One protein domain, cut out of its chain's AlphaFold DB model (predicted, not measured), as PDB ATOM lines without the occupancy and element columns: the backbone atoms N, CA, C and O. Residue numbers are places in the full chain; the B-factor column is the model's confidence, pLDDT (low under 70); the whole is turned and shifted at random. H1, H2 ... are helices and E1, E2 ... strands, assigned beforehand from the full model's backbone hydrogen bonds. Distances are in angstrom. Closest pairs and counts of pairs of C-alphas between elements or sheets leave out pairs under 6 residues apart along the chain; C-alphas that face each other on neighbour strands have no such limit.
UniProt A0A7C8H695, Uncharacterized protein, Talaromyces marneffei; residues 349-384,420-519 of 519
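What this domain is: This is residues 349 to 384 and 420 to 519 of the 519 residues of an uncharacterized protein of Talaromyces marneffei (UniProt A0A7C8H695). A parallel sheet of four strands, E3 E4 E6 E5, stands between two helices, H3 over one face and H2 over the other, while the hairpin E1 and E2 sits by the far end of E4 and H1 lies farthest out. Residues 420 to 445, with no named element, pass round the H3 side from edge strand E5 to edge strand E3. The 136 printed residues hold three named helices and six named strands in the order H1 E1 E2 E3 E4 H2 E5 H3 E6; the class is mixed, with 59 residues, under half, in named elements. The whole is compact, with a radius of gyration of the C-alphas of 15.0 A, but elongated in outline, 48 by 31 by 28 A.

How they stand to each other: In the sheet, E3, residues 446 to 451, is the parallel neighbour of E4, residues 467 to 471, with N 449 and O 467 2.8 A apart. E4 and E6, residues 513 to 516, are parallel at 32 degrees, with N 514 and O 468 at 2.8 A. E6 and E5, residues 490 to 492, are parallel at 16 degrees, with N 491 and O 513 at 2.8 A. H3, residues 499 to 509, is on the sheet at a height of 8.3 A, over E6 and only just over E4, on which 3 of its C-alphas fall; on the local plane it stands at 28 degrees to E6, only just along the strands. Its closest C-alphas to E6 are those of Ala 506 and Ile 514, 6.9 A. H2, residues 476 to 485, is on the opposite face at a height of 8.8 A; its closest C-alphas to E6 are those of Ile 479 and Ile 515, 6.3 A. E5, H3 and E6 form a strand-helix-strand unit, two parallel neighbour strands with a helix between them in the chain; its crossover is right-handed. E4, H2 and E5 form a split one, also right-handed, with E6 between the strands. E1, residues 369 to 374, and E2, residues 380 to 384, are an antiparallel hairpin, with N 372 and O 381 at 2.9 A. The closest C-alphas of E2 and E4 are those of Tyr 383 and Trp 471, 5.7 A. H1, residues 358 to 366, is not on the sheet. Every O i to N i+4 pair is within hydrogen-bond range in H2 and H3, and 4 of 5 in H1.

Where its parts are: E3 is 16.1 A long from C-alpha 446 at (-14.570, 8.583, -27.053), H3 15.3 A, H2 14.9 A, E1 13.9 A and H1 12.8 A from C-alpha 358 at (-1.870, 26.332, -27.510). E6 ends at C-alpha 516, (-20.690, 15.757, -41.433).

The domain as a whole: The C-alphas of Val 351 and Gly 428 are the two farthest apart, 48.4 A. Residues 385 to 419 are not printed, and C-alphas 384 and 420 are 23.5 A apart. The link from E3 to E4 is long. Mean pLDDT of the printed part is 73.1; 56 residues are under 70, among them 349 to 372 and 473 to 488.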
ATOM      1  N   LYS A 349      -1.768  34.011 -39.803       46.62
ATOM      2  CA  LYS A 349      -1.241  33.651 -41.124       46.62
ATOM      3  C   LYS A 349       0.137  34.270 -41.353       46.62
ATOM      4  O   LYS A 349       0.998  33.582 -41.890       46.62
ATOM      5  N   ASP A 350       0.331  35.495 -40.869       48.94
ATOM      6  CA  ASP A 350       1.559  36.269 -41.060       48.94
ATOM      7  C   ASP A 350       2.664  35.906 -40.052       48.94
ATOM      8  O   ASP A 350       3.841  35.913 -40.402       48.94
ATOM      9  N   VAL A 351       2.309  35.524 -38.819       48.41
ATOM     10  CA  VAL A 351       3.286  35.241 -37.741       48.41
ATOM     11  C   VAL A 351       3.626  33.741 -37.616       48.41
ATOM     12  O   VAL A 351       4.648  33.366 -37.046       48.41
ATOM     13  N   GLY A 352       2.806  32.857 -38.196       42.75
ATOM     14  CA  GLY A 352       2.997  31.405 -38.156       42.75
ATOM     15  C   GLY A 352       2.468  30.752 -36.870       42.75
ATOM     16  O   GLY A 352       2.754  31.169 -35.750       42.75
ATOM     17  N   LYS A 353       1.698  29.662 -37.025       45.41
ATOM     18  CA  LYS A 353       1.021  28.948 -35.917       45.41
ATOM     19  C   LYS A 353       1.973  28.426 -34.826       45.41
ATOM     20  O   LYS A 353       1.522  28.180 -33.715       45.41
ATOM     21  N   SER A 354       3.259  28.265 -35.133       46.34
ATOM     22  CA  SER A 354       4.306  27.756 -34.235       46.34
ATOM     23  C   SER A 354       4.612  28.685 -33.055       46.34
ATOM     24  O   SER A 354       5.130  28.227 -32.043       46.34
ATOM     25  N   PHE A 355       4.294  29.977 -33.184       46.19
ATOM     26  CA  PHE A 355       4.571  31.008 -32.178       46.19
ATOM     27  C   PHE A 355       3.331  31.404 -31.366       46.19
ATOM     28  O   PHE A 355       3.398  32.280 -30.507       46.19
ATOM     29  N   VAL A 356       2.189  30.757 -31.620       46.16
ATOM     30  CA  VAL A 356       0.924  31.050 -30.943       46.16
ATOM     31  C   VAL A 356       0.708  30.041 -29.806       46.16
ATOM     32  O   VAL A 356       0.678  28.836 -30.062       46.16
ATOM     33  N   PRO A 357       0.506  30.487 -28.552       47.91
ATOM     34  CA  PRO A 357       0.237  29.591 -27.430       47.91
ATOM     35  C   PRO A 357      -0.966  28.663 -27.677       47.91
ATOM     36  O   PRO A 357      -2.029  29.103 -28.120       47.91
ATOM     37  N   THR A 358      -0.845  27.382 -27.315       43.34
ATOM     38  CA  THR A 358      -1.870  26.332 -27.510       43.34
ATOM     39  C   THR A 358      -3.295  26.710 -27.056       43.34
ATOM     40  O   THR A 358      -4.248  26.374 -27.764       43.34
ATOM     41  N   PRO A 359      -3.511  27.428 -25.933       44.94
ATOM     42  CA  PRO A 359      -4.850  27.880 -25.535       44.94
ATOM     43  C   PRO A 359      -5.456  28.915 -26.495       44.94
ATOM     44  O   PRO A 359      -6.666  28.910 -26.728       44.94
ATOM     45  N   ILE A 360      -4.618  29.773 -27.086       45.34
ATOM     46  CA  ILE A 360      -5.019  30.769 -28.085       45.34
ATOM     47  C   ILE A 360      -5.301  30.069 -29.416       45.34
ATOM     48  O   ILE A 360      -6.332  30.343 -30.016       45.34
ATOM     49  N   LEU A 361      -4.495  29.078 -29.816       45.84
ATOM     50  CA  LEU A 361      -4.783  28.227 -30.979       45.84
ATOM     51  C   LEU A 361      -6.124  27.483 -30.851       45.84
ATOM     52  O   LEU A 361      -6.865  27.398 -31.827       45.84
ATOM     53  N   ARG A 362      -6.480  26.987 -29.656       44.56
ATOM     54  CA  ARG A 362      -7.790  26.351 -29.401       44.56
ATOM     55  C   ARG A 362      -8.953  27.345 -29.457       44.56
ATOM     56  O   ARG A 362      -9.981  27.021 -30.040       44.56
ATOM     57  N   LYS A 363      -8.797  28.558 -28.909       42.97
ATOM     58  CA  LYS A 363      -9.794  29.639 -29.060       42.97
ATOM     59  C   LYS A 363      -9.920  30.100 -30.520       42.97
ATOM     60  O   LYS A 363     -11.026  30.332 -30.993       42.97
ATOM     61  N   MET A 364      -8.810  30.157 -31.253       44.25
ATOM     62  CA  MET A 364      -8.768  30.477 -32.683       44.25
ATOM     63  C   MET A 364      -9.371  29.381 -33.564       44.25
ATOM     64  O   MET A 364      -9.943  29.696 -34.600       44.25
ATOM     65  N   ALA A 365      -9.300  28.112 -33.155       45.69
ATOM     66  CA  ALA A 365      -9.975  27.014 -33.843       45.69
ATOM     67  C   ALA A 365     -11.512  27.104 -33.755       45.69
ATOM     68  O   ALA A 365     -12.177  26.489 -34.582       45.69
ATOM     69  N   GLY A 366     -12.055  27.839 -32.768       44.34
ATOM     70  CA  GLY A 366     -13.488  28.144 -32.594       44.34
ATOM     71  C   GLY A 366     -13.956  29.454 -33.251       44.34
ATOM     72  O   GLY A 366     -15.133  29.605 -33.566       44.34
ATOM     73  N   LEU A 367     -13.024  30.360 -33.587       42.81
ATOM     74  CA  LEU A 367     -13.170  31.240 -34.762       42.81
ATOM     75  C   LEU A 367     -13.189  30.297 -36.002       42.81
ATOM     76  O   LEU A 367     -13.207  29.110 -35.829       42.81
ATOM     77  N   GLY A 368     -13.260  30.645 -37.277       51.22
ATOM     78  CA  GLY A 368     -13.448  29.635 -38.356       51.22
ATOM     79  C   GLY A 368     -14.771  28.821 -38.387       51.22
ATOM     80  O   GLY A 368     -15.147  28.368 -39.461       51.22
ATOM     81  N   GLN A 369     -15.498  28.672 -37.271       62.06
ATOM     82  CA  GLN A 369     -16.735  27.884 -37.167       62.06
ATOM     83  C   GLN A 369     -17.945  28.804 -37.114       62.06
ATOM     84  O   GLN A 369     -17.945  29.785 -36.368       62.06
ATOM     85  N   ASN A 370     -18.976  28.473 -37.878       63.53
ATOM     86  CA  ASN A 370     -20.292  29.083 -37.764       63.53
ATOM     87  C   ASN A 370     -21.325  27.949 -37.660       63.53
ATOM     88  O   ASN A 370     -21.214  26.948 -38.371       63.53
ATOM     89  N   VAL A 371     -22.320  28.094 -36.780       67.62
ATOM     90  CA  VAL A 371     -23.473  27.181 -36.746       67.62
ATOM     91  C   VAL A 371     -24.344  27.510 -37.952       67.62
ATOM     92  O   VAL A 371     -24.798  28.646 -38.083       67.62
ATOM     93  N   LEU A 372     -24.541  26.546 -38.853       68.81
ATOM     94  CA  LEU A 372     -25.398  26.732 -40.025       68.81
ATOM     95  C   LEU A 372     -26.867  26.592 -39.635       68.81
ATOM     96  O   LEU A 372     -27.684  27.468 -39.894       68.81
ATOM     97  N   LYS A 373     -27.186  25.463 -39.006       75.25
ATOM     98  CA  LYS A 373     -28.515  25.113 -38.514       75.25
ATOM     99  C   LYS A 373     -28.360  24.018 -37.461       75.25
ATOM    100  O   LYS A 373     -27.283  23.445 -37.296       75.25
ATOM    101  N   LYS A 374     -29.433  23.760 -36.724       84.06
ATOM    102  CA  LYS A 374     -29.512  22.651 -35.781       84.06
ATOM    103  C   LYS A 374     -30.271  21.479 -36.385       84.06
ATOM    104  O   LYS A 374     -31.225  21.686 -37.140       84.06
ATOM    105  N   ASP A 375     -29.848  20.263 -36.062       87.31
ATOM    106  CA  ASP A 375     -30.653  19.079 -36.360       87.31
ATOM    107  C   ASP A 375     -31.899  19.003 -35.454       87.31
ATOM    108  O   ASP A 375     -32.108  19.842 -34.574       87.31
ATOM    109  N   VAL A 376     -32.738  17.985 -35.665       89.38
ATOM    110  CA  VAL A 376     -33.998  17.782 -34.923       89.38
ATOM    111  C   VAL A 376     -33.817  17.670 -33.402       89.38
ATOM    112  O   VAL A 376     -34.746  17.964 -32.656       89.38
ATOM    113  N   HIS A 377     -32.637  17.274 -32.920       91.62
ATOM    114  CA  HIS A 377     -32.346  17.158 -31.489       91.62
ATOM    115  C   HIS A 377     -31.659  18.403 -30.923       91.62
ATOM    116  O   HIS A 377     -31.418  18.467 -29.721       91.62
ATOM    117  N   GLY A 378     -31.365  19.400 -31.762       86.88
ATOM    118  CA  GLY A 378     -30.684  20.623 -31.361       86.88
ATOM    119  C   GLY A 378     -29.162  20.571 -31.499       86.88
ATOM    120  O   GLY A 378     -28.506  21.490 -31.007       86.88
ATOM    121  N   ASN A 379     -28.593  19.545 -32.150       87.00
ATOM    122  CA  ASN A 379     -27.154  19.488 -32.407       87.00
ATOM    123  C   ASN A 379     -26.760  20.544 -33.431       87.00
ATOM    124  O   ASN A 379     -27.376  20.633 -34.494       87.00
ATOM    125  N   ASP A 380     -25.707  21.296 -33.134       81.94
ATOM    126  CA  ASP A 380     -25.147  22.258 -34.069       81.94
ATOM    127  C   ASP A 380     -24.524  21.532 -35.268       81.94
ATOM    128  O   ASP A 380     -23.671  20.653 -35.119       81.94
ATOM    129  N   LEU A 381     -24.937  21.929 -36.469       78.88
ATOM    130  CA  LEU A 381     -24.303  21.522 -37.713       78.88
ATOM    131  C   LEU A 381     -23.455  22.693 -38.200       78.88
ATOM    132  O   LEU A 381     -23.968  23.766 -38.536       78.88
ATOM    133  N   TYR A 382     -22.143  22.500 -38.165       75.88
ATOM    134  CA  TYR A 382     -21.173  23.562 -38.384       75.88
ATOM    135  C   TYR A 382     -20.671  23.599 -39.831       75.88
ATOM    136  O   TYR A 382     -20.700  22.599 -40.544       75.88
ATOM    137  N   TYR A 383     -20.146  24.752 -40.247       69.19
ATOM    138  CA  TYR A 383     -19.471  24.929 -41.535       69.19
ATOM    139  C   TYR A 383     -18.242  25.839 -41.412       69.19
ATOM    140  O   TYR A 383     -18.094  26.591 -40.440       69.19
ATOM    141  N   SER A 384     -17.357  25.762 -42.412       65.81
ATOM    142  CA  SER A 384     -16.184  26.636 -42.526       65.81
ATOM    143  C   SER A 384     -16.606  28.068 -42.856       65.81
ATOM    144  O   SER A 384     -17.341  28.301 -43.811       65.81
ATOM    145  N   ARG A 420     -15.395   4.999 -51.732       73.50
ATOM    146  CA  ARG A 420     -14.883   4.588 -50.415       73.50
ATOM    147  C   ARG A 420     -15.794   5.147 -49.326       73.50
ATOM    148  O   ARG A 420     -16.091   6.336 -49.349       73.50
ATOM    149  N   GLY A 421     -16.215   4.310 -48.383       80.69
ATOM    150  CA  GLY A 421     -17.008   4.727 -47.234       80.69
ATOM    151  C   GLY A 421     -18.379   4.066 -47.120       80.69
ATOM    152  O   GLY A 421     -18.930   3.470 -48.054       80.69
ATOM    153  N   VAL A 422     -18.922   4.211 -45.916       87.62
ATOM    154  CA  VAL A 422     -20.281   3.817 -45.557       87.62
ATOM    155  C   VAL A 422     -21.160   5.058 -45.628       87.62
ATOM    156  O   VAL A 422     -20.894   6.046 -44.943       87.62
ATOM    157  N   PHE A 423     -22.200   5.001 -46.453       85.31
ATOM    158  CA  PHE A 423     -23.193   6.063 -46.544       85.31
ATOM    159  C   PHE A 423     -24.248   5.884 -45.466       85.31
ATOM    160  O   PHE A 423     -24.679   4.767 -45.165       85.31
ATOM    161  N   GLY A 424     -24.641   7.005 -44.881       85.06
ATOM    162  CA  GLY A 424     -25.674   7.041 -43.877       85.06
ATOM    163  C   GLY A 424     -27.057   6.740 -44.419       85.06
ATOM    164  O   GLY A 424     -27.273   6.504 -45.610       85.06
ATOM    165  N   VAL A 425     -28.013   6.733 -43.501       84.81
ATOM    166  CA  VAL A 425     -29.426   6.512 -43.803       84.81
ATOM    167  C   VAL A 425     -30.259   7.577 -43.129       84.81
ATOM    168  O   VAL A 425     -29.951   7.999 -42.015       84.81
ATOM    169  N   ARG A 426     -31.361   7.962 -43.774       84.06
ATOM    170  CA  ARG A 426     -32.364   8.809 -43.130       84.06
ATOM    171  C   ARG A 426     -32.800   8.168 -41.824       84.06
ATOM    172  O   ARG A 426     -33.155   6.989 -41.786       84.06
ATOM    173  N   CYS A 427     -32.756   8.953 -40.759       88.12
ATOM    174  CA  CYS A 427     -33.201   8.500 -39.455       88.12
ATOM    175  C   CYS A 427     -34.697   8.793 -39.287       88.12
ATOM    176  O   CYS A 427     -35.213   9.765 -39.831       88.12
ATOM    177  N   GLY A 428     -35.397   7.973 -38.502       88.56
ATOM    178  CA  GLY A 428     -36.808   8.203 -38.162       88.56
ATOM    179  C   GLY A 428     -37.028   9.287 -37.100       88.56
ATOM    180  O   GLY A 428     -38.120   9.383 -36.549       88.56
ATOM    181  N   CYS A 429     -35.999  10.063 -36.747       91.19
ATOM    182  CA  CYS A 429     -36.101  11.090 -35.719       91.19
ATOM    183  C   CYS A 429     -36.909  12.283 -36.244       91.19
ATOM    184  O   CYS A 429     -36.423  13.062 -37.058       91.19
ATOM    185  N   ASN A 430     -38.131  12.436 -35.742       90.75
ATOM    186  CA  ASN A 430     -39.049  13.525 -36.083       90.75
ATOM    187  C   ASN A 430     -39.360  14.452 -34.894       90.75
ATOM    188  O   ASN A 430     -39.996  15.487 -35.074       90.75
ATOM    189  N   GLN A 431     -38.910  14.094 -33.691       92.19
ATOM    190  CA  GLN A 431     -39.089  14.864 -32.465       92.19
ATOM    191  C   GLN A 431     -37.755  15.033 -31.738       92.19
ATOM    192  O   GLN A 431     -36.866  14.174 -31.811       92.19
ATOM    193  N   ALA A 432     -37.615  16.164 -31.049       92.06
ATOM    194  CA  ALA A 432     -36.442  16.446 -30.238       92.06
ATOM    195  C   ALA A 432     -36.322  15.423 -29.101       92.06
ATOM    196  O   ALA A 432     -37.304  15.065 -28.458       92.06
ATOM    197  N   ASP A 433     -35.096  14.972 -28.849       93.00
ATOM    198  CA  ASP A 433     -34.770  14.017 -27.794       93.00
ATOM    199  C   ASP A 433     -33.506  14.542 -27.106       93.00
ATOM    200  O   ASP A 433     -32.424  14.481 -27.699       93.00
ATOM    201  N   PRO A 434     -33.621  15.085 -25.882       90.19
ATOM    202  CA  PRO A 434     -32.484  15.656 -25.167       90.19
ATOM    203  C   PRO A 434     -31.339  14.661 -24.940       90.19
ATOM    204  O   PRO A 434     -30.187  15.074 -24.826       90.19
ATOM    205  N   THR A 435     -31.618  13.351 -24.914       89.94
ATOM    206  CA  THR A 435     -30.589  12.311 -24.734       89.94
ATOM    207  C   THR A 435     -29.709  12.124 -25.973       89.94
ATOM    208  O   THR A 435     -28.619  11.554 -25.886       89.94
ATOM    209  N   LYS A 436     -30.159  12.637 -27.125       91.94
ATOM    210  CA  LYS A 436     -29.448  12.599 -28.409       91.94
ATOM    211  C   LYS A 436     -28.708  13.897 -28.725       91.94
ATOM    212  O   LYS A 436     -28.194  14.065 -29.834       91.94
ATOM    213  N   LEU A 437     -28.628  14.810 -27.764       88.75
ATOM    214  CA  LEU A 437     -27.811  16.004 -27.882       88.75
ATOM    215  C   LEU A 437     -26.343  15.657 -27.579       88.75
ATOM    216  O   LEU A 437     -25.985  15.263 -26.469       88.75
ATOM    217  N   LEU A 438     -25.477  15.819 -28.574       85.44
ATOM    218  CA  LEU A 438     -24.030  15.669 -28.477       85.44
ATOM    219  C   LEU A 438     -23.443  16.897 -27.774       85.44
ATOM    220  O   LEU A 438     -22.909  17.813 -28.396       85.44
ATOM    221  N   THR A 439     -23.573  16.931 -26.450       66.81
ATOM    222  CA  THR A 439     -22.961  17.970 -25.619       66.81
ATOM    223  C   THR A 439     -21.557  17.544 -25.189       66.81
ATOM    224  O   THR A 439     -21.360  16.533 -24.518       66.81
ATOM    225  N   GLY A 440     -20.549  18.327 -25.577       65.25
ATOM    226  CA  GLY A 440     -19.167  18.150 -25.129       65.25
ATOM    227  C   GLY A 440     -18.231  17.486 -26.140       65.25
ATOM    228  O   GLY A 440     -18.579  17.179 -27.274       65.25
ATOM    229  N   SER A 441     -16.981  17.293 -25.722       78.69
ATOM    230  CA  SER A 441     -15.886  16.814 -26.575       78.69
ATOM    231  C   SER A 441     -15.790  15.288 -26.656       78.69
ATOM    232  O   SER A 441     -14.733  14.762 -27.010       78.69
ATOM    233  N   ARG A 442     -16.844  14.552 -26.269       84.56
ATOM    234  CA  ARG A 442     -16.845  13.083 -26.237       84.56
ATOM    235  C   ARG A 442     -18.209  12.490 -26.593       84.56
ATOM    236  O   ARG A 442     -19.234  13.050 -26.236       84.56
ATOM    237  N   PHE A 443     -18.203  11.300 -27.190       88.06
ATOM    238  CA  PHE A 443     -19.378  10.460 -27.426       88.06
ATOM    239  C   PHE A 443     -19.128   9.062 -26.865       88.06
ATOM    240  O   PHE A 443     -18.164   8.401 -27.248       88.06
ATOM    241  N   ASN A 444     -19.950   8.627 -25.906       85.88
ATOM    242  CA  ASN A 444     -19.828   7.325 -25.233       85.88
ATOM    243  C   ASN A 444     -18.402   6.980 -24.763       85.88
ATOM    244  O   ASN A 444     -17.933   5.849 -24.882       85.88
ATOM    245  N   GLY A 445     -17.707   7.982 -24.216       84.81
ATOM    246  CA  GLY A 445     -16.344   7.851 -23.700       84.81
ATOM    247  C   GLY A 445     -15.237   8.122 -24.721       84.81
ATOM    248  O   GLY A 445     -14.080   8.231 -24.316       84.81
ATOM    249  N   TYR A 446     -15.554   8.332 -25.998       86.75
ATOM    250  CA  TYR A 446     -14.570   8.583 -27.053       86.75
ATOM    251  C   TYR A 446     -14.453  10.056 -27.428       86.75
ATOM    252  O   TYR A 446     -15.491  10.690 -27.583       86.75
ATOM    253  N   PRO A 447     -13.239  10.612 -27.592       86.56
ATOM    254  CA  PRO A 447     -13.062  11.990 -28.037       86.56
ATOM    255  C   PRO A 447     -13.736  12.265 -29.386       86.56
ATOM    256  O   PRO A 447     -13.573  11.495 -30.335       86.56
ATOM    257  N   LEU A 448     -14.453  13.384 -29.448       84.75
ATOM    258  CA  LEU A 448     -14.984  13.987 -30.663       84.75
ATOM    259  C   LEU A 448     -14.098  15.173 -31.046       84.75
ATOM    260  O   LEU A 448     -13.898  16.089 -30.244       84.75
ATOM    261  N   LEU A 449     -13.575  15.154 -32.266       82.38
ATOM    262  CA  LEU A 449     -12.698  16.186 -32.806       82.38
ATOM    263  C   LEU A 449     -13.327  16.772 -34.065       82.38
ATOM    264  O   LEU A 449     -13.685  16.030 -34.970       82.38
ATOM    265  N   SER A 450     -13.441  18.092 -34.141       79.00
ATOM    266  CA  SER A 450     -13.994  18.775 -35.315       79.00
ATOM    267  C   SER A 450     -12.881  19.349 -36.185       79.00
ATOM    268  O   SER A 450     -11.980  20.031 -35.692       79.00
ATOM    269  N   VAL A 451     -12.974  19.106 -37.489       74.31
ATOM    270  CA  VAL A 451     -12.079  19.612 -38.532       74.31
ATOM    271  C   VAL A 451     -12.929  20.292 -39.600       74.31
ATOM    272  O   VAL A 451     -13.970  19.778 -39.996       74.31
ATOM    273  N   TYR A 452     -12.487  21.468 -40.042       65.12
ATOM    274  CA  TYR A 452     -13.231  22.335 -40.965       65.12
ATOM    275  C   TYR A 452     -12.476  22.607 -42.266       65.12
ATOM    276  O   TYR A 452     -13.076  22.951 -43.280       65.12
ATOM    277  N   ARG A 453     -11.145  22.482 -42.228       62.50
ATOM    278  CA  ARG A 453     -10.247  22.677 -43.363       62.50
ATOM    279  C   ARG A 453      -8.924  21.961 -43.095       62.50
ATOM    280  O   ARG A 453      -8.453  21.956 -41.958       62.50
ATOM    281  N   LEU A 454      -8.315  21.415 -44.142       57.44
ATOM    282  CA  LEU A 454      -6.970  20.831 -44.137       57.44
ATOM    283  C   LEU A 454      -6.157  21.527 -45.221       57.44
ATOM    284  O   LEU A 454      -6.665  21.677 -46.320       57.44
ATOM    285  N   ARG A 455      -4.940  21.998 -44.939       55.19
ATOM    286  CA  ARG A 455      -4.139  22.703 -45.959       55.19
ATOM    287  C   ARG A 455      -3.648  21.731 -47.038       55.19
ATOM    288  O   ARG A 455      -3.484  20.545 -46.762       55.19
ATOM    289  N   ASP A 456      -3.349  22.234 -48.241       49.38
ATOM    290  CA  ASP A 456      -2.735  21.415 -49.301       49.38
ATOM    291  C   ASP A 456      -1.457  20.738 -48.762       49.38
ATOM    292  O   ASP A 456      -0.562  21.399 -48.232       49.38
ATOM    293  N   GLY A 457      -1.412  19.405 -48.835       50.88
ATOM    294  CA  GLY A 457      -0.332  18.573 -48.291       50.88
ATOM    295  C   GLY A 457      -0.468  18.140 -46.821       50.88
ATOM    296  O   GLY A 457       0.265  17.237 -46.404       50.88
ATOM    297  N   GLU A 458      -1.400  18.691 -46.036       54.69
ATOM    298  CA  GLU A 458      -1.680  18.199 -44.681       54.69
ATOM    299  C   GLU A 458      -2.447  16.871 -44.744       54.69
ATOM    300  O   GLU A 458      -3.531  16.765 -45.318       54.69
ATOM    301  N   LYS A 459      -1.891  15.826 -44.126       59.38
ATOM    302  CA  LYS A 459      -2.588  14.547 -43.964       59.38
ATOM    303  C   LYS A 459      -3.400  14.587 -42.679       59.38
ATOM    304  O   LYS A 459      -2.830  14.783 -41.608       59.38
ATOM    305  N   LEU A 460      -4.704  14.323 -42.773       64.12
ATOM    306  CA  LEU A 460      -5.514  14.065 -41.587       64.12
ATOM    307  C   LEU A 460      -4.996  12.795 -40.904       64.12
ATOM    308  O   LEU A 460      -5.164  11.689 -41.422       64.12
ATOM    309  N   GLN A 461      -4.349  12.958 -39.752       67.31
ATOM    310  CA  GLN A 461      -4.001  11.842 -38.885       67.31
ATOM    311  C   GLN A 461      -5.188  11.560 -37.978       67.31
ATOM    312  O   GLN A 461      -5.477  12.336 -37.073       67.31
ATOM    313  N   VAL A 462      -5.883  10.458 -38.240       71.25
ATOM    314  CA  VAL A 462      -6.975  10.008 -37.380       71.25
ATOM    315  C   VAL A 462      -6.438   9.004 -36.380       71.25
ATOM    316  O   VAL A 462      -6.018   7.907 -36.760       71.25
ATOM    317  N   GLY A 463      -6.447   9.384 -35.103       73.81
ATOM    318  CA  GLY A 463      -6.101   8.487 -34.014       73.81
ATOM    319  C   GLY A 463      -7.027   7.271 -33.941       73.81
ATOM    320  O   GLY A 463      -8.180   7.291 -34.375       73.81
ATOM    321  N   TYR A 464      -6.520   6.188 -33.348       82.75
ATOM    322  CA  TYR A 464      -7.249   4.923 -33.204       82.75
ATOM    323  C   TYR A 464      -8.570   5.104 -32.436       82.75
ATOM    324  O   TYR A 464      -9.639   4.698 -32.895       82.75
ATOM    325  N   GLU A 465      -8.498   5.772 -31.283       83.38
ATOM    326  CA  GLU A 465      -9.609   5.942 -30.336       83.38
ATOM    327  C   GLU A 465     -10.366   7.267 -30.546       83.38
ATOM    328  O   GLU A 465     -11.323   7.563 -29.845       83.38
ATOM    329  N   GLU A 466      -9.979   8.081 -31.521       83.62
ATOM    330  CA  GLU A 466     -10.591   9.389 -31.768       83.62
ATOM    331  C   GLU A 466     -11.667   9.291 -32.845       83.62
ATOM    332  O   GLU A 466     -11.598   8.431 -33.728       83.62
ATOM    333  N   SER A 467     -12.674  10.153 -32.762       86.06
ATOM    334  CA  SER A 467     -13.708  10.274 -33.788       86.06
ATOM    335  C   SER A 467     -13.667  11.684 -34.343       86.06
ATOM    336  O   SER A 467     -13.824  12.654 -33.603       86.06
ATOM    337  N   PHE A 468     -13.410  11.792 -35.638       84.19
ATOM    338  CA  PHE A 468     -13.244  13.061 -36.321       84.19
ATOM    339  C   PHE A 468     -14.508  13.388 -37.093       84.19
ATOM    340  O   PHE A 468     -14.906  12.630 -37.972       84.19
ATOM    341  N   PHE A 469     -15.097  14.539 -36.806       82.38
ATOM    342  CA  PHE A 469     -16.030  15.190 -37.702       82.38
ATOM    343  C   PHE A 469     -15.242  16.039 -38.678       82.38
ATOM    344  O   PHE A 469     -14.558  16.980 -38.277       82.38
ATOM    345  N   HIS A 470     -15.360  15.721 -39.957       79.44
ATOM    346  CA  HIS A 470     -15.048  16.676 -40.992       79.44
ATOM    347  C   HIS A 470     -16.320  17.409 -41.394       79.44
ATOM    348  O   HIS A 470     -17.192  16.835 -42.042       79.44
ATOM    349  N   TRP A 471     -16.407  18.685 -41.050       76.81
ATOM    350  CA  TRP A 471     -17.540  19.523 -41.406       76.81
ATOM    351  C   TRP A 471     -17.405  20.025 -42.835       76.81
ATOM    352  O   TRP A 471     -16.379  20.585 -43.220       76.81
ATOM    353  N   THR A 472     -18.447  19.807 -43.621       70.56
ATOM    354  CA  THR A 472     -18.573  20.320 -44.987       70.56
ATOM    355  C   THR A 472     -19.710  21.332 -45.027       70.56
ATOM    356  O   THR A 472     -20.553  21.354 -44.130       70.56
ATOM    357  N   ALA A 473     -19.775  22.162 -46.071       59.66
ATOM    358  CA  ALA A 473     -20.912  23.062 -46.284       59.66
ATOM    359  C   ALA A 473     -22.221  22.308 -46.602       59.66
ATOM    360  O   ALA A 473     -23.226  22.920 -46.947       59.66
ATOM    361  N   GLY A 474     -22.225  20.984 -46.453       53.56
ATOM    362  CA  GLY A 474     -23.381  20.143 -46.662       53.56
ATOM    363  C   GLY A 474     -23.746  19.934 -48.113       53.56
ATOM    364  O   GLY A 474     -24.862  19.536 -48.432       53.56
ATOM    365  N   ASP A 475     -22.780  20.155 -48.995       60.41
ATOM    366  CA  ASP A 475     -22.858  19.742 -50.371       60.41
ATOM    367  C   ASP A 475     -22.373  18.291 -50.479       60.41
ATOM    368  O   ASP A 475     -21.197  17.923 -50.419       60.41
ATOM    369  N   LEU A 476     -23.350  17.423 -50.667       56.09
ATOM    370  CA  LEU A 476     -23.151  15.999 -50.842       56.09
ATOM    371  C   LEU A 476     -22.099  15.605 -51.909       56.09
ATOM    372  O   LEU A 476     -21.355  14.643 -51.692       56.09
ATOM    373  N   PRO A 477     -21.932  16.347 -53.018       58.19
ATOM    374  CA  PRO A 477     -20.856  16.082 -53.961       58.19
ATOM    375  C   PRO A 477     -19.452  16.214 -53.393       58.19
ATOM    376  O   PRO A 477     -18.562  15.434 -53.741       58.19
ATOM    377  N   MET A 478     -19.223  17.187 -52.515       61.34
ATOM    378  CA  MET A 478     -17.936  17.287 -51.856       61.34
ATOM    379  C   MET A 478     -17.735  16.183 -50.860       61.34
ATOM    380  O   MET A 478     -16.642  15.623 -50.822       61.34
ATOM    381  N   ILE A 479     -18.777  15.811 -50.125       64.69
ATOM    382  CA  ILE A 479     -18.701  14.670 -49.222       64.69
ATOM    383  C   ILE A 479     -18.163  13.429 -49.963       64.69
ATOM    384  O   ILE A 479     -17.314  12.708 -49.435       64.69
ATOM    385  N   LEU A 480     -18.535  13.247 -51.236       63.78
ATOM    386  CA  LEU A 480     -17.993  12.192 -52.094       63.78
ATOM    387  C   LEU A 480     -16.513  12.376 -52.448       63.78
ATOM    388  O   LEU A 480     -15.755  11.409 -52.371       63.78
ATOM    389  N   PHE A 481     -16.065  13.574 -52.835       64.00
ATOM    390  CA  PHE A 481     -14.633  13.813 -53.089       64.00
ATOM    391  C   PHE A 481     -13.777  13.540 -51.855       64.00
ATOM    392  O   PHE A 481     -12.738  12.888 -51.970       64.00
ATOM    393  N   TRP A 482     -14.248  13.990 -50.696       65.31
ATOM    394  CA  TRP A 482     -13.593  13.815 -49.407       65.31
ATOM    395  C   TRP A 482     -13.512  12.349 -48.993       65.31
ATOM    396  O   TRP A 482     -12.437  11.850 -48.660       65.31
ATOM    397  N   ALA A 483     -14.621  11.616 -49.067       63.41
ATOM    398  CA  ALA A 483     -14.632  10.206 -48.697       63.41
ATOM    399  C   ALA A 483     -13.642   9.368 -49.525       63.41
ATOM    400  O   ALA A 483     -13.035   8.418 -49.027       63.41
ATOM    401  N   ASN A 484     -13.392   9.773 -50.772       61.53
ATOM    402  CA  ASN A 484     -12.480   9.080 -51.674       61.53
ATOM    403  C   ASN A 484     -10.989   9.337 -51.383       61.53
ATOM    404  O   ASN A 484     -10.146   8.527 -51.780       61.53
ATOM    405  N   SER A 485     -10.638  10.423 -50.687       59.84
ATOM    406  CA  SER A 485      -9.244  10.776 -50.380       59.84
ATOM    407  C   SER A 485      -8.677  10.119 -49.119       59.84
ATOM    408  O   SER A 485      -7.463  10.166 -48.910       59.84
ATOM    409  N   HIS A 486      -9.505   9.474 -48.293       63.59
ATOM    410  CA  HIS A 486      -9.060   8.892 -47.026       63.59
ATOM    411  C   HIS A 486      -8.787   7.383 -47.115       63.59
ATOM    412  O   HIS A 486      -9.397   6.643 -47.886       63.59
ATOM    413  N   VAL A 487      -7.808   6.936 -46.321       56.28
ATOM    414  CA  VAL A 487      -7.384   5.524 -46.210       56.28
ATOM    415  C   VAL A 487      -8.143   4.796 -45.094       56.28
ATOM    416  O   VAL A 487      -8.213   3.575 -45.059       56.28
ATOM    417  N   ILE A 488      -8.738   5.542 -44.174       65.00
ATOM    418  CA  ILE A 488      -9.442   5.027 -43.000       65.00
ATOM    419  C   ILE A 488     -10.940   4.876 -43.280       65.00
ATOM    420  O   ILE A 488     -11.494   5.566 -44.139       65.00
ATOM    421  N   GLY A 489     -11.608   4.000 -42.522       76.38
ATOM    422  CA  GLY A 489     -13.064   3.862 -42.564       76.38
ATOM    423  C   GLY A 489     -13.749   5.220 -42.390       76.38
ATOM    424  O   GLY A 489     -13.613   5.854 -41.341       76.38
ATOM    425  N   THR A 490     -14.455   5.648 -43.438       85.00
ATOM    426  CA  THR A 490     -15.153   6.932 -43.511       85.00
ATOM    427  C   THR A 490     -16.655   6.692 -43.519       85.00
ATOM    428  O   THR A 490     -17.151   5.840 -44.258       85.00
ATOM    429  N   TYR A 491     -17.370   7.420 -42.673       89.06
ATOM    430  CA  TYR A 491     -18.820   7.485 -42.649       89.06
ATOM    431  C   TYR A 491     -19.273   8.796 -43.279       89.06
ATOM    432  O   TYR A 491     -18.701   9.847 -43.004       89.06
ATOM    433  N   ILE A 492     -20.296   8.732 -44.116       85.38
ATOM    434  CA  ILE A 492     -20.846   9.877 -44.834       85.38
ATOM    435  C   ILE A 492     -22.246  10.126 -44.291       85.38
ATOM    436  O   ILE A 492     -23.148   9.333 -44.551       85.38
ATOM    437  N   GLN A 493     -22.428  11.216 -43.545       84.81
ATOM    438  CA  GLN A 493     -23.760  11.643 -43.126       84.81
ATOM    439  C   GLN A 493     -24.560  12.069 -44.361       84.81
ATOM    440  O   GLN A 493     -24.088  12.882 -45.158       84.81
ATOM    441  N   VAL A 494     -25.767  11.529 -44.511       78.44
ATOM    442  CA  VAL A 494     -26.675  11.873 -45.615       78.44
ATOM    443  C   VAL A 494     -27.775  12.824 -45.156       78.44
ATOM    444  O   VAL A 494     -28.067  12.934 -43.964       78.44
ATOM    445  N   ALA A 495     -28.417  13.468 -46.127       76.00
ATOM    446  CA  ALA A 495     -29.625  14.258 -45.937       76.00
ATOM    447  C   ALA A 495     -30.678  13.515 -45.100       76.00
ATOM    448  O   ALA A 495     -30.987  12.351 -45.378       76.00
ATOM    449  N   GLY A 496     -31.249  14.177 -44.091       78.81
ATOM    450  CA  GLY A 496     -32.257  13.594 -43.189       78.81
ATOM    451  C   GLY A 496     -31.727  12.624 -42.118       78.81
ATOM    452  O   GLY A 496     -32.515  11.975 -41.422       78.81
ATOM    453  N   GLU A 497     -30.411  12.501 -41.947       87.50
ATOM    454  CA  GLU A 497     -29.802  11.793 -40.820       87.50
ATOM    455  C   GLU A 497     -29.341  12.780 -39.738       87.50
ATOM    456  O   GLU A 497     -28.506  13.646 -39.996       87.50
ATOM    457  N   CYS A 498     -29.847  12.658 -38.505       90.31
ATOM    458  CA  CYS A 498     -29.390  13.505 -37.401       90.31
ATOM    459  C   CYS A 498     -27.957  13.146 -36.968       90.31
ATOM    460  O   CYS A 498     -27.507  12.006 -37.127       90.31
ATOM    461  N   LEU A 499     -27.239  14.105 -36.375       89.75
ATOM    462  CA  LEU A 499     -25.810  13.960 -36.075       89.75
ATOM    463  C   LEU A 499     -25.540  12.825 -35.078       89.75
ATOM    464  O   LEU A 499     -24.560  12.086 -35.204       89.75
ATOM    465  N   TYR A 500     -26.437  12.639 -34.108       93.25
ATOM    466  CA  TYR A 500     -26.369  11.533 -33.156       93.25
ATOM    467  C   TYR A 500     -26.479  10.168 -33.844       93.25
ATOM    468  O   TYR A 500     -25.668   9.277 -33.582       93.25
ATOM    469  N   CYS A 501     -27.464   9.992 -34.733       93.56
ATOM    470  CA  CYS A 501     -27.658   8.741 -35.467       93.56
ATOM    471  C   CYS A 501     -26.472   8.452 -36.389       93.56
ATOM    472  O   CYS A 501     -25.960   7.331 -36.350       93.56
ATOM    473  N   ALA A 502     -25.973   9.468 -37.098       92.19
ATOM    474  CA  ALA A 502     -24.771   9.365 -37.918       92.19
ATOM    475  C   ALA A 502     -23.559   8.909 -37.091       92.19
ATOM    476  O   ALA A 502     -22.873   7.956 -37.455       92.19
ATOM    477  N   THR A 503     -23.332   9.518 -35.924       93.62
ATOM    478  CA  THR A 503     -22.211   9.166 -35.032       93.62
ATOM    479  C   THR A 503     -22.356   7.757 -34.457       93.62
ATOM    480  O   THR A 503     -21.412   6.966 -34.476       93.62
ATOM    481  N   SER A 504     -23.557   7.408 -33.991       94.50
ATOM    482  CA  SER A 504     -23.893   6.070 -33.494       94.50
ATOM    483  C   SER A 504     -23.635   4.998 -34.551       94.50
ATOM    484  O   SER A 504     -23.040   3.958 -34.257       94.50
ATOM    485  N   ARG A 505     -24.057   5.248 -35.793       94.75
ATOM    486  CA  ARG A 505     -23.890   4.312 -36.900       94.75
ATOM    487  C   ARG A 505     -22.442   4.230 -37.359       94.75
ATOM    488  O   ARG A 505     -21.956   3.117 -37.524       94.75
ATOM    489  N   ALA A 506     -21.734   5.357 -37.454       93.81
ATOM    490  CA  ALA A 506     -20.298   5.407 -37.725       93.81
ATOM    491  C   ALA A 506     -19.503   4.547 -36.730       93.81
ATOM    492  O   ALA A 506     -18.674   3.741 -37.146       93.81
ATOM    493  N   PHE A 507     -19.817   4.644 -35.433       94.19
ATOM    494  CA  PHE A 507     -19.241   3.775 -34.400       94.19
ATOM    495  C   PHE A 507     -19.582   2.314 -34.657       94.19
ATOM    496  O   PHE A 507     -18.691   1.466 -34.643       94.19
ATOM    497  N   GLY A 508     -20.858   2.042 -34.935       94.44
ATOM    498  CA  GLY A 508     -21.358   0.710 -35.245       94.44
ATOM    499  C   GLY A 508     -20.605   0.048 -36.391       94.44
ATOM    500  O   GLY A 508     -20.274  -1.121 -36.285       94.44
ATOM    501  N   VAL A 509     -20.269   0.787 -37.452       94.00
ATOM    502  CA  VAL A 509     -19.531   0.262 -38.614       94.00
ATOM    503  C   VAL A 509     -18.005   0.361 -38.481       94.00
ATOM    504  O   VAL A 509     -17.292  -0.083 -39.381       94.00
ATOM    505  N   GLY A 510     -17.484   0.937 -37.393       91.50
ATOM    506  CA  GLY A 510     -16.046   1.130 -37.166       91.50
ATOM    507  C   GLY A 510     -15.408   2.243 -38.007       91.50
ATOM    508  O   GLY A 510     -14.230   2.158 -38.355       91.50
ATOM    509  N   CYS A 511     -16.166   3.274 -38.377       90.81
ATOM    510  CA  CYS A 511     -15.636   4.461 -39.045       90.81
ATOM    511  C   CYS A 511     -15.201   5.508 -38.013       90.81
ATOM    512  O   CYS A 511     -15.991   5.937 -37.174       90.81
ATOM    513  N   ASN A 512     -13.944   5.947 -38.104       85.69
ATOM    514  CA  ASN A 512     -13.388   6.976 -37.217       85.69
ATOM    515  C   ASN A 512     -13.509   8.385 -37.800       85.69
ATOM    516  O   ASN A 512     -13.386   9.360 -37.064       85.69
ATOM    517  N   LEU A 513     -13.711   8.494 -39.111       85.88
ATOM    518  CA  LEU A 513     -13.952   9.755 -39.792       85.88
ATOM    519  C   LEU A 513     -15.420   9.826 -40.190       85.88
ATOM    520  O   LEU A 513     -15.916   8.929 -40.865       85.88
ATOM    521  N   ILE A 514     -16.091  10.894 -39.787       87.50
ATOM    522  CA  ILE A 514     -17.463  11.217 -40.152       87.50
ATOM    523  C   ILE A 514     -17.397  12.484 -40.989       87.50
ATOM    524  O   ILE A 514     -17.020  13.538 -40.481       87.50
ATOM    525  N   ILE A 515     -17.758  12.396 -42.262       83.50
ATOM    526  CA  ILE A 515     -18.009  13.590 -43.058       83.50
ATOM    527  C   ILE A 515     -19.416  14.066 -42.706       83.50
ATOM    528  O   ILE A 515     -20.402  13.392 -43.012       83.50
ATOM    529  N   ALA A 516     -19.479  15.183 -41.991       80.06
ATOM    530  CA  ALA A 516     -20.690  15.757 -41.433       80.06
ATOM    531  C   ALA A 516     -21.160  16.966 -42.248       80.06
ATOM    532  O   ALA A 516     -20.367  17.661 -42.898       80.06
ATOM    533  N   GLY A 517     -22.466  17.213 -42.178       70.12
ATOM    534  CA  GLY A 517     -23.127  18.322 -42.857       70.12
ATOM    535  C   GLY A 517     -24.158  17.912 -43.905       70.12
ATOM    536  O   GLY A 517     -24.675  18.800 -44.554       70.12
ATOM    537  N   GLY A 518     -24.490  16.629 -44.093       60.06
ATOM    538  CA  GLY A 518     -25.560  16.238 -45.025       60.06
ATOM    539  C   GLY A 518     -26.913  16.858 -44.636       60.06
ATOM    540  O   GLY A 518     -27.393  16.604 -43.530       60.06
ATOM    541  N   TRP A 519     -27.506  17.663 -45.525       55.59
ATOM    542  CA  TRP A 519     -28.827  18.294 -45.356       55.59
ATOM    543  C   TRP A 519     -29.874  17.621 -46.214       55.59
ATOM    544  O   TRP A 519     -29.609  17.493 -47.429       55.59
TER     545      TRP A 519